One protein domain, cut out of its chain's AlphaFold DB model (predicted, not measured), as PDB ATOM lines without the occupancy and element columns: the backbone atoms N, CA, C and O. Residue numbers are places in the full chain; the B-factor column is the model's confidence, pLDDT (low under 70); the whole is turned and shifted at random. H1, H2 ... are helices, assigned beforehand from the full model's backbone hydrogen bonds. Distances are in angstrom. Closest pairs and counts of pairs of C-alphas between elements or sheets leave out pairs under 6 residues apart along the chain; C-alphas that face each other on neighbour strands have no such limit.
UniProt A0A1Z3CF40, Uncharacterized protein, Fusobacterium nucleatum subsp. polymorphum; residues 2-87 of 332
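Overview. This is residues 2 to 87 of the 332 residues of an uncharacterized protein of Fusobacterium nucleatum subsp. polymorphum (UniProt A0A1Z3CF40). Three helices pack on one another in a triangle: H1 and H3 run opposite ways, roughly side by side, and the shorter H2 crosses both. A long loop, residues 47 to 66, swings out past H2 before H3 begins, and the tail of residues 82 to 87 sticks out beyond H3. The printed part has 86 residues with three named helices, H1, H2, H3 in that order, and no named strand: the class is all helix. It is elongated, 46 by 27 by 19 A, and only just compact, close to loose, with a radius of gyration of the C-alphas of 13.9 A.

Along the chain. Find C-alpha 5 at (-3.078, 37.833, 57.425); from there H1 runs 30.7 A to residue 25. Next look at residues 36 to 46 for H2, 15.5 A long. H3 takes residues 67 to 81, 21.0 A, and ends at C-alpha 81, (-4.184, 23.545, 59.476).

Arrangement. Begin at Tyr 18 and Tyr 70, the closest C-alphas of H1 and H3, 6.2 A apart. These helices touch, H1 with residues 11 to 18 alone, at a shallow tilt of 34.7 degrees, only just short of steep, opposite ways. H1 touches H2 with residues 11 to 15 alone, closest at C-alphas 15 and 36, 6.9 A, at a steep tilt of 65 degrees, opposite ways. H2 and H3 touch, closest at C-alphas 43 and 71, 6.2 A, at a steep tilt of 58 degrees, the same way. In H2 and H3 every O i to N i+4 pair is within hydrogen-bond range; in H1, 16 of 17.

Size, cuts and confidence. The farthest C-alphas, Pro 29 and Asn 87, are 46.9 A apart. The printed part has no cut; the link from H2 to H3 is long. Look for pLDDT under 70 at residues 2, 22 to 32, 51 to 65 and 87.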
ATOM      1  N   GLN A   2      -9.489  38.037  50.086       66.81
ATOM      2  CA  GLN A   2      -8.098  37.906  50.536       66.81
ATOM      3  C   GLN A   2      -7.996  36.787  51.576       66.81
ATOM      4  O   GLN A   2      -8.982  36.496  52.256       66.81
ATOM      5  N   LEU A   3      -6.822  36.160  51.669       76.19
ATOM      6  CA  LEU A   3      -6.505  35.247  52.763       76.19
ATOM      7  C   LEU A   3      -6.412  36.028  54.087       76.19
ATOM      8  O   LEU A   3      -6.060  37.211  54.070       76.19
ATOM      9  N   PRO A   4      -6.702  35.390  55.233       81.06
ATOM     10  CA  PRO A   4      -6.326  35.925  56.537       81.06
ATOM     11  C   PRO A   4      -4.833  36.291  56.583       81.06
ATOM     12  O   PRO A   4      -4.007  35.600  55.991       81.06
ATOM     13  N   GLU A   5      -4.467  37.333  57.338       82.94
ATOM     14  CA  GLU A   5      -3.078  37.833  57.425       82.94
ATOM     15  C   GLU A   5      -2.066  36.728  57.780       82.94
ATOM     16  O   GLU A   5      -0.953  36.680  57.259       82.94
ATOM     17  N   LYS A   6      -2.465  35.803  58.656       85.12
ATOM     18  CA  LYS A   6      -1.649  34.651  59.044       85.12
ATOM     19  C   LYS A   6      -1.345  33.730  57.855       85.12
ATOM     20  O   LYS A   6      -0.204  33.296  57.694       85.12
ATOM     21  N   ASP A   7      -2.355  33.440  57.043       86.56
ATOM     22  CA  ASP A   7      -2.242  32.542  55.895       86.56
ATOM     23  C   ASP A   7      -1.428  33.201  54.775       86.56
ATOM     24  O   ASP A   7      -0.647  32.530  54.109       86.56
ATOM     25  N   GLU A   8      -1.508  34.527  54.646       89.25
ATOM     26  CA  GLU A   8      -0.634  35.312  53.767       89.25
ATOM     27  C   GLU A   8       0.847  35.198  54.180       89.25
ATOM     28  O   GLU A   8       1.695  34.883  53.350       89.25
ATOM     29  N   LYS A   9       1.171  35.344  55.474       92.50
ATOM     30  CA  LYS A   9       2.551  35.150  55.973       92.50
ATOM     31  C   LYS A   9       3.068  33.737  55.705       92.50
ATOM     32  O   LYS A   9       4.226  33.550  55.342       92.50
ATOM     33  N   ASN A  10       2.214  32.729  55.870       93.06
ATOM     34  CA  ASN A  10       2.571  31.354  55.537       93.06
ATOM     35  C   ASN A  10       2.816  31.194  54.035       93.06
ATOM     36  O   ASN A  10       3.805  30.586  53.638       93.06
ATOM     37  N   LEU A  11       1.966  31.776  53.193       92.81
ATOM     38  CA  LEU A  11       2.120  31.743  51.743       92.81
ATOM     39  C   LEU A  11       3.473  32.320  51.296       92.81
ATOM     40  O   LEU A  11       4.158  31.713  50.469       92.81
ATOM     41  N   GLU A  12       3.901  33.437  51.889       93.88
ATOM     42  CA  GLU A  12       5.226  34.024  51.658       93.88
ATOM     43  C   GLU A  12       6.366  33.062  52.023       93.88
ATOM     44  O   GLU A  12       7.340  32.945  51.274       93.88
ATOM     45  N   ILE A  13       6.244  32.324  53.134       92.38
ATOM     46  CA  ILE A  13       7.231  31.312  53.545       92.38
ATOM     47  C   ILE A  13       7.338  30.209  52.483       92.38
ATOM     48  O   ILE A  13       8.446  29.884  52.055       92.38
ATOM     49  N   PHE A  14       6.216  29.654  52.019       90.12
ATOM     50  CA  PHE A  14       6.215  28.594  50.999       90.12
ATOM     51  C   PHE A  14       6.746  29.099  49.651       90.12
ATOM     52  O   PHE A  14       7.523  28.402  48.996       90.12
ATOM     53  N   TYR A  15       6.414  30.332  49.263       90.38
ATOM     54  CA  TYR A  15       6.969  30.958  48.063       90.38
ATOM     55  C   TYR A  15       8.482  31.201  48.174       90.38
ATOM     56  O   TYR A  15       9.223  31.027  47.203       90.38
ATOM     57  N   LYS A  16       8.976  31.556  49.365       89.75
ATOM     58  CA  LYS A  16      10.415  31.644  49.622       89.75
ATOM     59  C   LYS A  16      11.087  30.277  49.497       89.75
ATOM     60  O   LYS A  16      12.128  30.189  48.853       89.75
ATOM     61  N   MET A  17      10.479  29.207  50.023       87.00
ATOM     62  CA  MET A  17      10.995  27.843  49.831       87.00
ATOM     63  C   MET A  17      11.058  27.456  48.351       87.00
ATOM     64  O   MET A  17      12.023  26.819  47.940       87.00
ATOM     65  N   TYR A  18      10.052  27.835  47.559       85.06
ATOM     66  CA  TYR A  18      10.043  27.666  46.104       85.06
ATOM     67  C   TYR A  18      11.249  28.370  45.468       85.06
ATOM     68  O   TYR A  18      12.075  27.725  44.820       85.06
ATOM     69  N   LYS A  19      11.413  29.672  45.738       82.12
ATOM     70  CA  LYS A  19      12.530  30.466  45.213       82.12
ATOM     71  C   LYS A  19      13.888  29.876  45.584       82.12
ATOM     72  O   LYS A  19      14.695  29.616  44.696       82.12
ATOM     73  N   ASP A  20      14.124  29.631  46.870       80.81
ATOM     74  CA  ASP A  20      15.422  29.189  47.394       80.81
ATOM     75  C   ASP A  20      15.865  27.826  46.828       80.81
ATOM     76  O   ASP A  20      17.062  27.540  46.766       80.81
ATOM     77  N   ASN A  21      14.915  26.980  46.427       74.75
ATOM     78  CA  ASN A  21      15.173  25.633  45.915       74.75
ATOM     79  C   ASN A  21      15.326  25.598  44.391       74.75
ATOM     80  O   ASN A  21      16.223  24.950  43.861       74.75
ATOM     81  N   ILE A  22      14.563  26.396  43.650       66.06
ATOM     82  CA  ILE A  22      14.742  26.473  42.193       66.06
ATOM     83  C   ILE A  22      16.096  27.021  41.786       66.06
ATOM     84  O   ILE A  22      16.670  26.535  40.814       66.06
ATOM     85  N   PHE A  23      16.649  27.961  42.553       58.69
ATOM     86  CA  PHE A  23      18.012  28.434  42.319       58.69
ATOM     87  C   PHE A  23      19.075  27.336  42.512       58.69
ATOM     88  O   PHE A  23      20.188  27.476  42.003       58.69
ATOM     89  N   LYS A  24      18.754  26.237  43.209       60.47
ATOM     90  CA  LYS A  24      19.638  25.072  43.358       60.47
ATOM     91  C   LYS A  24      19.473  24.070  42.213       60.47
ATOM     92  O   LYS A  24      20.484  23.555  41.732       60.47
ATOM     93  N   ILE A  25      18.237  23.838  41.758       59.94
ATOM     94  CA  ILE A  25      17.893  22.855  40.712       59.94
ATOM     95  C   ILE A  25      18.228  23.382  39.315       59.94
ATOM     96  O   ILE A  25      18.915  22.723  38.533       59.94
ATOM     97  N   PHE A  26      17.763  24.586  38.989       58.00
ATOM     98  CA  PHE A  26      17.931  25.180  37.673       58.00
ATOM     99  C   PHE A  26      19.052  26.216  37.727       58.00
ATOM    100  O   PHE A  26      18.828  27.406  37.921       58.00
ATOM    101  N   ARG A  27      20.291  25.773  37.479       53.56
ATOM    102  CA  ARG A  27      21.435  26.659  37.179       53.56
ATOM    103  C   ARG A  27      21.312  27.311  35.791       53.56
ATOM    104  O   ARG A  27      22.286  27.371  35.044       53.56
ATOM    105  N   LEU A  28      20.114  27.740  35.397       54.81
ATOM    106  CA  LEU A  28      19.861  28.348  34.096       54.81
ATOM    107  C   LEU A  28      19.595  29.845  34.286       54.81
ATOM    108  O   LEU A  28      18.600  30.203  34.913       54.81
ATOM    109  N   PRO A  29      20.441  30.731  33.733       53.78
ATOM    110  CA  PRO A  29      20.353  32.173  33.965       53.78
ATOM    111  C   PRO A  29      19.078  32.842  33.410       53.78
ATOM    112  O   PRO A  29      18.835  33.999  33.726       53.78
ATOM    113  N   ASN A  30      18.252  32.126  32.631       55.47
ATOM    114  CA  ASN A  30      17.119  32.683  31.877       55.47
ATOM    115  C   ASN A  30      15.787  31.927  32.081       55.47
ATOM    116  O   ASN A  30      14.967  31.874  31.164       55.47
ATOM    117  N   CYS A  31      15.560  31.294  33.237       59.41
ATOM    118  CA  CYS A  31      14.251  30.698  33.525       59.41
ATOM    119  C   CYS A  31      13.258  31.780  33.982       59.41
ATOM    120  O   CYS A  31      13.562  32.571  34.875       59.41
ATOM    121  N   ASN A  32      12.067  31.818  33.377       64.00
ATOM    122  CA  ASN A  32      10.999  32.710  33.824       64.00
ATOM    123  C   ASN A  32      10.348  32.128  35.082       64.00
ATOM    124  O   ASN A  32       9.591  31.159  35.010       64.00
ATOM    125  N   PHE A  33      10.647  32.729  36.232       73.12
ATOM    126  CA  PHE A  33      10.096  32.310  37.519       73.12
ATOM    127  C   PHE A  33       8.642  32.735  37.684       73.12
ATOM    128  O   PHE A  33       8.222  33.805  37.231       73.12
ATOM    129  N   MET A  34       7.889  31.933  38.431       79.69
ATOM    130  CA  MET A  34       6.565  32.340  38.867       79.69
ATOM    131  C   MET A  34       6.678  33.535  39.826       79.69
ATOM    132  O   MET A  34       7.388  33.481  40.835       79.69
ATOM    133  N   SER A  35       5.982  34.634  39.521       85.00
ATOM    134  CA  SER A  35       5.869  35.782  40.427       85.00
ATOM    135  C   SER A  35       5.040  35.419  41.663       85.00
ATOM    136  O   SER A  35       4.199  34.523  41.608       85.00
ATOM    137  N   TYR A  36       5.256  36.131  42.773       88.25
ATOM    138  CA  TYR A  36       4.495  35.913  44.007       88.25
ATOM    139  C   TYR A  36       2.991  36.080  43.780       88.25
ATOM    140  O   TYR A  36       2.207  35.219  44.164       88.25
ATOM    141  N   GLU A  37       2.597  37.139  43.069       87.31
ATOM    142  CA  GLU A  37       1.192  37.387  42.742       87.31
ATOM    143  C   GLU A  37       0.584  36.241  41.930       87.31
ATOM    144  O   GLU A  37      -0.522  35.799  42.227       87.31
ATOM    145  N   ASN A  38       1.316  35.685  40.958       84.94
ATOM    146  CA  ASN A  38       0.803  34.563  40.175       84.94
ATOM    147  C   ASN A  38       0.704  33.270  40.994       84.94
ATOM    148  O   ASN A  38      -0.280  32.545  40.854       84.94
ATOM    149  N   PHE A  39       1.682  33.016  41.868       86.88
ATOM    150  CA  PHE A  39       1.674  31.898  42.814       86.88
ATOM    151  C   PHE A  39       0.467  31.979  43.758       86.88
ATOM    152  O   PHE A  39      -0.282  31.017  43.927       86.88
ATOM    153  N   LYS A  40       0.229  33.172  44.312       89.88
ATOM    154  CA  LYS A  40      -0.900  33.477  45.190       89.88
ATOM    155  C   LYS A  40      -2.244  33.299  44.493       89.88
ATOM    156  O   LYS A  40      -3.129  32.657  45.051       89.88
ATOM    157  N   GLN A  41      -2.416  33.851  43.290       86.31
ATOM    158  CA  GLN A  41      -3.687  33.754  42.562       86.31
ATOM    159  C   GLN A  41      -4.051  32.308  42.225       86.31
ATOM    160  O   GLN A  41      -5.203  31.916  42.403       86.31
ATOM    161  N   GLU A  42      -3.076  31.497  41.813       86.00
ATOM    162  CA  GLU A  42      -3.305  30.077  41.531       86.00
ATOM    163  C   GLU A  42      -3.739  29.311  42.793       86.00
ATOM    164  O   GLU A  42      -4.686  28.528  42.748       86.00
ATOM    165  N   ILE A  43      -3.126  29.589  43.948       88.44
ATOM    166  CA  ILE A  43      -3.548  29.011  45.235       88.44
ATOM    167  C   ILE A  43      -4.966  29.445  45.608       88.44
ATOM    168  O   ILE A  43      -5.796  28.604  45.953       88.44
ATOM    169  N   LEU A  44      -5.275  30.741  45.515       87.81
ATOM    170  CA  LEU A  44      -6.616  31.259  45.803       87.81
ATOM    171  C   LEU A  44      -7.678  30.615  44.908       87.81
ATOM    172  O   LEU A  44      -8.780  30.326  45.377       87.81
ATOM    173  N   TYR A  45      -7.353  30.389  43.636       85.38
ATOM    174  CA  TYR A  45      -8.220  29.699  42.690       85.38
ATOM    175  C   TYR A  45      -8.427  28.228  43.078       85.38
ATOM    176  O   TYR A  45      -9.569  27.792  43.216       85.38
ATOM    177  N   ARG A  46      -7.348  27.478  43.343       85.06
ATOM    178  CA  ARG A  46      -7.424  26.055  43.734       85.06
ATOM    179  C   ARG A  46      -8.141  25.825  45.062       85.06
ATOM    180  O   ARG A  46      -8.800  24.806  45.232       85.06
ATOM    181  N   LEU A  47      -8.053  26.778  45.987       84.94
ATOM    182  CA  LEU A  47      -8.807  26.759  47.242       84.94
ATOM    183  C   LEU A  47     -10.279  27.182  47.071       84.94
ATOM    184  O   LEU A  47     -11.030  27.171  48.046       84.94
ATOM    185  N   GLY A  48     -10.707  27.575  45.865       82.56
ATOM    186  CA  GLY A  48     -12.068  28.043  45.581       82.56
ATOM    187  C   GLY A  48     -12.396  29.424  46.163       82.56
ATOM    188  O   GLY A  48     -13.561  29.816  46.203       82.56
ATOM    189  N   ILE A  49     -11.385  30.169  46.624       82.25
ATOM    190  CA  ILE A  49     -11.520  31.514  47.209       82.25
ATOM    191  C   ILE A  49     -11.629  32.575  46.101       82.25
ATOM    192  O   ILE A  49     -12.309  33.592  46.261       82.25
ATOM    193  N   SER A  50     -10.974  32.340  44.960       77.88
ATOM    194  CA  SER A  50     -11.062  33.171  43.754       77.88
ATOM    195  C   SER A  50     -11.815  32.451  42.633       77.88
ATOM    196  O   SER A  50     -11.648  31.252  42.429       77.88
ATOM    197  N   LYS A  51     -12.621  33.201  41.866       67.69
ATOM    198  CA  LYS A  51     -13.285  32.713  40.640       67.69
ATOM    199  C   LYS A  51     -12.429  32.877  39.379       67.69
ATOM    200  O   LYS A  51     -12.785  32.336  38.338       67.69
ATOM    201  N   MET A  52     -11.339  33.639  39.456       61.69
ATOM    202  CA  MET A  52     -10.395  33.809  38.353       61.69
ATOM    203  C   MET A  52      -9.239  32.833  38.544       61.69
ATOM    204  O   MET A  52      -8.426  33.016  39.447       61.69
ATOM    205  N   ALA A  53      -9.176  31.815  37.685       58.06
ATOM    206  CA  ALA A  53      -7.923  31.123  37.416       58.06
ATOM    207  C   ALA A  53      -6.979  32.106  36.726       58.06
ATOM    208  O   ALA A  53      -7.431  32.939  35.931       58.06
ATOM    209  N   ASN A  54      -5.681  32.002  36.988       54.72
ATOM    210  CA  ASN A  54      -4.724  32.763  36.204       54.72
ATOM    211  C   ASN A  54      -4.815  32.294  34.743       54.72
ATOM    212  O   ASN A  54      -4.594  31.121  34.438       54.72
ATOM    213  N   ILE A  55      -5.159  33.204  33.831       49.78
ATOM    214  CA  ILE A  55      -5.027  32.953  32.396       49.78
ATOM    215  C   ILE A  55      -3.527  33.019  32.122       49.78
ATOM    216  O   ILE A  55      -2.960  34.107  32.030       49.78
ATOM    217  N   TYR A  56      -2.867  31.861  32.056       52.88
ATOM    218  CA  TYR A  56      -1.479  31.801  31.608       52.88
ATOM    219  C   TYR A  56      -1.380  32.481  30.239       52.88
ATOM    220  O   TYR A  56      -2.134  32.123  29.328       52.88
ATOM    221  N   PRO A  57      -0.438  33.416  30.031       42.06
ATOM    222  CA  PRO A  57       0.003  33.703  28.683       42.06
ATOM    223  C   PRO A  57       0.579  32.395  28.143       42.06
ATOM    224  O   PRO A  57       1.523  31.844  28.712       42.06
ATOM    225  N   ASN A  58      -0.044  31.865  27.092       40.44
ATOM    226  CA  ASN A  58       0.439  30.697  26.373       40.44
ATOM    227  C   ASN A  58       1.950  30.801  26.119       40.44
ATOM    228  O   ASN A  58       2.427  31.799  25.583       40.44
ATOM    229  N   ASN A  59       2.644  29.703  26.413       46.31
ATOM    230  CA  ASN A  59       3.892  29.281  25.788       46.31
ATOM    231  C   ASN A  59       5.080  30.250  25.862       46.31
ATOM    232  O   ASN A  59       5.298  31.071  24.974       46.31
ATOM    233  N   GLN A  60       5.986  29.980  26.803       45.06
ATOM    234  CA  GLN A  60       7.412  30.103  26.511       45.06
ATOM    235  C   GLN A  60       8.113  28.790  26.872       45.06
ATOM    236  O   GLN A  60       8.049  28.315  28.009       45.06
ATOM    237  N   PHE A  61       8.756  28.194  25.865       44.25
ATOM    238  CA  PHE A  61       9.785  27.172  26.031       44.25
ATOM    239  C   PHE A  61      10.797  27.716  27.064       44.25
ATOM    240  O   PHE A  61      11.382  28.762  26.796       44.25
ATOM    241  N   ASN A  62      10.943  27.055  28.227       50.69
ATOM    242  CA  ASN A  62      11.718  27.439  29.442       50.69
ATOM    243  C   ASN A  62      10.909  27.894  30.679       50.69
ATOM    244  O   ASN A  62      11.419  28.661  31.502       50.69
ATOM    245  N   SER A  63       9.677  27.416  30.858       56.59
ATOM    246  CA  SER A  63       8.960  27.563  32.135       56.59
ATOM    247  C   SER A  63       9.322  26.430  33.099       56.59
ATOM    248  O   SER A  63       9.277  25.252  32.747       56.59
ATOM    249  N   ASP A  64       9.703  26.792  34.322       63.75
ATOM    250  CA  ASP A  64       9.847  25.843  35.422       63.75
ATOM    251  C   ASP A  64       8.455  25.378  35.860       63.75
ATOM    252  O   ASP A  64       7.638  26.205  36.234       63.75
ATOM    253  N   TYR A  65       8.175  24.074  35.822       68.19
ATOM    254  CA  TYR A  65       6.900  23.501  36.277       68.19
ATOM    255  C   TYR A  65       6.914  23.101  37.760       68.19
ATOM    256  O   TYR A  65       5.889  22.680  38.293       68.19
ATOM    257  N   SER A  66       8.051  23.237  38.450       70.25
ATOM    258  CA  SER A  66       8.188  22.830  39.850       70.25
ATOM    259  C   SER A  66       7.364  23.691  40.812       70.25
ATOM    260  O   SER A  66       7.025  23.210  41.894       70.25
ATOM    261  N   TYR A  67       6.943  24.905  40.416       76.12
ATOM    262  CA  TYR A  67       6.027  25.726  41.222       76.12
ATOM    263  C   TYR A  67       4.728  24.995  41.555       76.12
ATOM    264  O   TYR A  67       4.208  25.193  42.650       76.12
ATOM    265  N   TYR A  68       4.221  24.129  40.665       77.94
ATOM    266  CA  TYR A  68       3.000  23.368  40.929       77.94
ATOM    267  C   TYR A  68       3.148  22.489  42.174       77.94
ATOM    268  O   TYR A  68       2.235  22.446  42.992       77.94
ATOM    269  N   ASN A  69       4.327  21.900  42.391       79.62
ATOM    270  CA  ASN A  69       4.592  21.091  43.579       79.62
ATOM    271  C   ASN A  69       4.547  21.938  44.860       79.62
ATOM    272  O   ASN A  69       4.017  21.494  45.872       79.62
ATOM    273  N   TYR A  70       5.060  23.174  44.829       83.38
ATOM    274  CA  TYR A  70       5.020  24.081  45.984       83.38
ATOM    275  C   TYR A  70       3.625  24.663  46.237       83.38
ATOM    276  O   TYR A  70       3.257  24.884  47.392       83.38
ATOM    277  N   ILE A  71       2.838  24.874  45.179       85.94
ATOM    278  CA  ILE A  71       1.417  25.224  45.278       85.94
ATOM    279  C   ILE A  71       0.650  24.096  45.963       85.94
ATOM    280  O   ILE A  71      -0.037  24.333  46.957       85.94
ATOM    281  N   ASP A  72       0.819  22.862  45.488       83.88
ATOM    282  CA  ASP A  72       0.166  21.693  46.073       83.88
ATOM    283  C   ASP A  72       0.631  21.463  47.514       83.88
ATOM    284  O   ASP A  72      -0.170  21.125  48.383       83.88
ATOM    285  N   PHE A  73       1.905  21.726  47.812       86.44
ATOM    286  CA  PHE A  73       2.441  21.648  49.166       86.44
ATOM    287  C   PHE A  73       1.805  22.662  50.122       86.44
ATOM    288  O   PHE A  73       1.416  22.291  51.231       86.44
ATOM    289  N   TYR A  74       1.622  23.913  49.688       90.00
ATOM    290  CA  TYR A  74       0.887  24.908  50.472       90.00
ATOM    291  C   TYR A  74      -0.576  24.497  50.679       90.00
ATOM    292  O   TYR A  74      -1.096  24.606  51.786       90.00
ATOM    293  N   ILE A  75      -1.245  23.976  49.647       88.06
ATOM    294  CA  ILE A  75      -2.634  23.503  49.756       88.06
ATOM    295  C   ILE A  75      -2.739  22.353  50.767       88.06
ATOM    296  O   ILE A  75      -3.673  22.321  51.571       88.06
ATOM    297  N   CYS A  76      -1.769  21.436  50.783       87.44
ATOM    298  CA  CYS A  76      -1.702  20.362  51.775       87.44
ATOM    299  C   CYS A  76      -1.555  20.911  53.196       87.44
ATOM    300  O   CYS A  76      -2.295  20.493  54.087       87.44
ATOM    301  N   PHE A  77      -0.657  21.878  53.398       90.25
ATOM    302  CA  PHE A  77      -0.517  22.581  54.673       90.25
ATOM    303  C   PHE A  77      -1.824  23.265  55.094       90.25
ATOM    304  O   PHE A  77      -2.272  23.093  56.224       90.25
ATOM    305  N   TYR A  78      -2.470  23.996  54.187       89.44
ATOM    306  CA  TYR A  78      -3.728  24.687  54.461       89.44
ATOM    307  C   TYR A  78      -4.846  23.706  54.854       89.44
ATOM    308  O   TYR A  78      -5.616  23.945  55.788       89.44
ATOM    309  N   ASN A  79      -4.926  22.558  54.183       86.38
ATOM    310  CA  ASN A  79      -5.868  21.499  54.539       86.38
ATOM    311  C   ASN A  79      -5.545  20.869  55.898       86.38
ATOM    312  O   ASN A  79      -6.470  20.582  56.654       86.38
ATOM    313  N   PHE A  80      -4.264  20.696  56.230       88.31
ATOM    314  CA  PHE A  80      -3.822  20.243  57.549       88.31
ATOM    315  C   PHE A  80      -4.196  21.238  58.650       88.31
ATOM    316  O   PHE A  80      -4.810  20.850  59.639       88.31
ATOM    317  N   ASP A  81      -3.898  22.523  58.467       89.00
ATOM    318  CA  ASP A  81      -4.184  23.545  59.476       89.00
ATOM    319  C   ASP A  81      -5.698  23.725  59.677       89.00
ATOM    320  O   ASP A  81      -6.181  23.909  60.793       89.00
ATOM    321  N   THR A  82      -6.483  23.570  58.606       85.62
ATOM    322  CA  THR A  82      -7.953  23.617  58.675       85.62
ATOM    323  C   THR A  82      -8.612  22.279  59.025       85.62
ATOM    324  O   THR A  82      -9.834  22.223  59.187       85.62
ATOM    325  N   TYR A  83      -7.845  21.197  59.185       83.12
ATOM    326  CA  TYR A  83      -8.372  19.864  59.497       83.12
ATOM    327  C   TYR A  83      -9.193  19.882  60.793       83.12
ATOM    328  O   TYR A  83     -10.342  19.428  60.835       83.12
ATOM    329  N   TYR A  84      -8.628  20.506  61.829       74.88
ATOM    330  CA  TYR A  84      -9.196  20.559  63.176       74.88
ATOM    331  C   TYR A  84     -10.308  21.597  63.344       74.88
ATOM    332  O   TYR A  84     -11.132  21.490  64.255       74.88
ATOM    333  N   SER A  85     -10.384  22.588  62.455       73.75
ATOM    334  CA  SER A  85     -11.498  23.538  62.438       73.75
ATOM    335  C   SER A  85     -12.738  22.959  61.746       73.75
ATOM    336  O   SER A  85     -13.857  23.313  62.113       73.75
ATOM    337  N   LYS A  86     -12.556  22.010  60.819       71.44
ATOM    338  CA  LYS A  86     -13.630  21.356  60.049       71.44
ATOM    339  C   LYS A  86     -14.157  20.047  60.665       71.44
ATOM    340  O   LYS A  86     -14.942  19.352  60.030       71.44
ATOM    341  N   ASN A  87     -13.772  19.715  61.903       65.00
ATOM    342  CA  ASN A  87     -14.207  18.520  62.653       65.00
ATOM    343  C   ASN A  87     -13.866  17.158  62.008       65.00
ATOM    344  O   ASN A  87     -14.411  16.123  62.421       65.00
TER     345      ASN A  87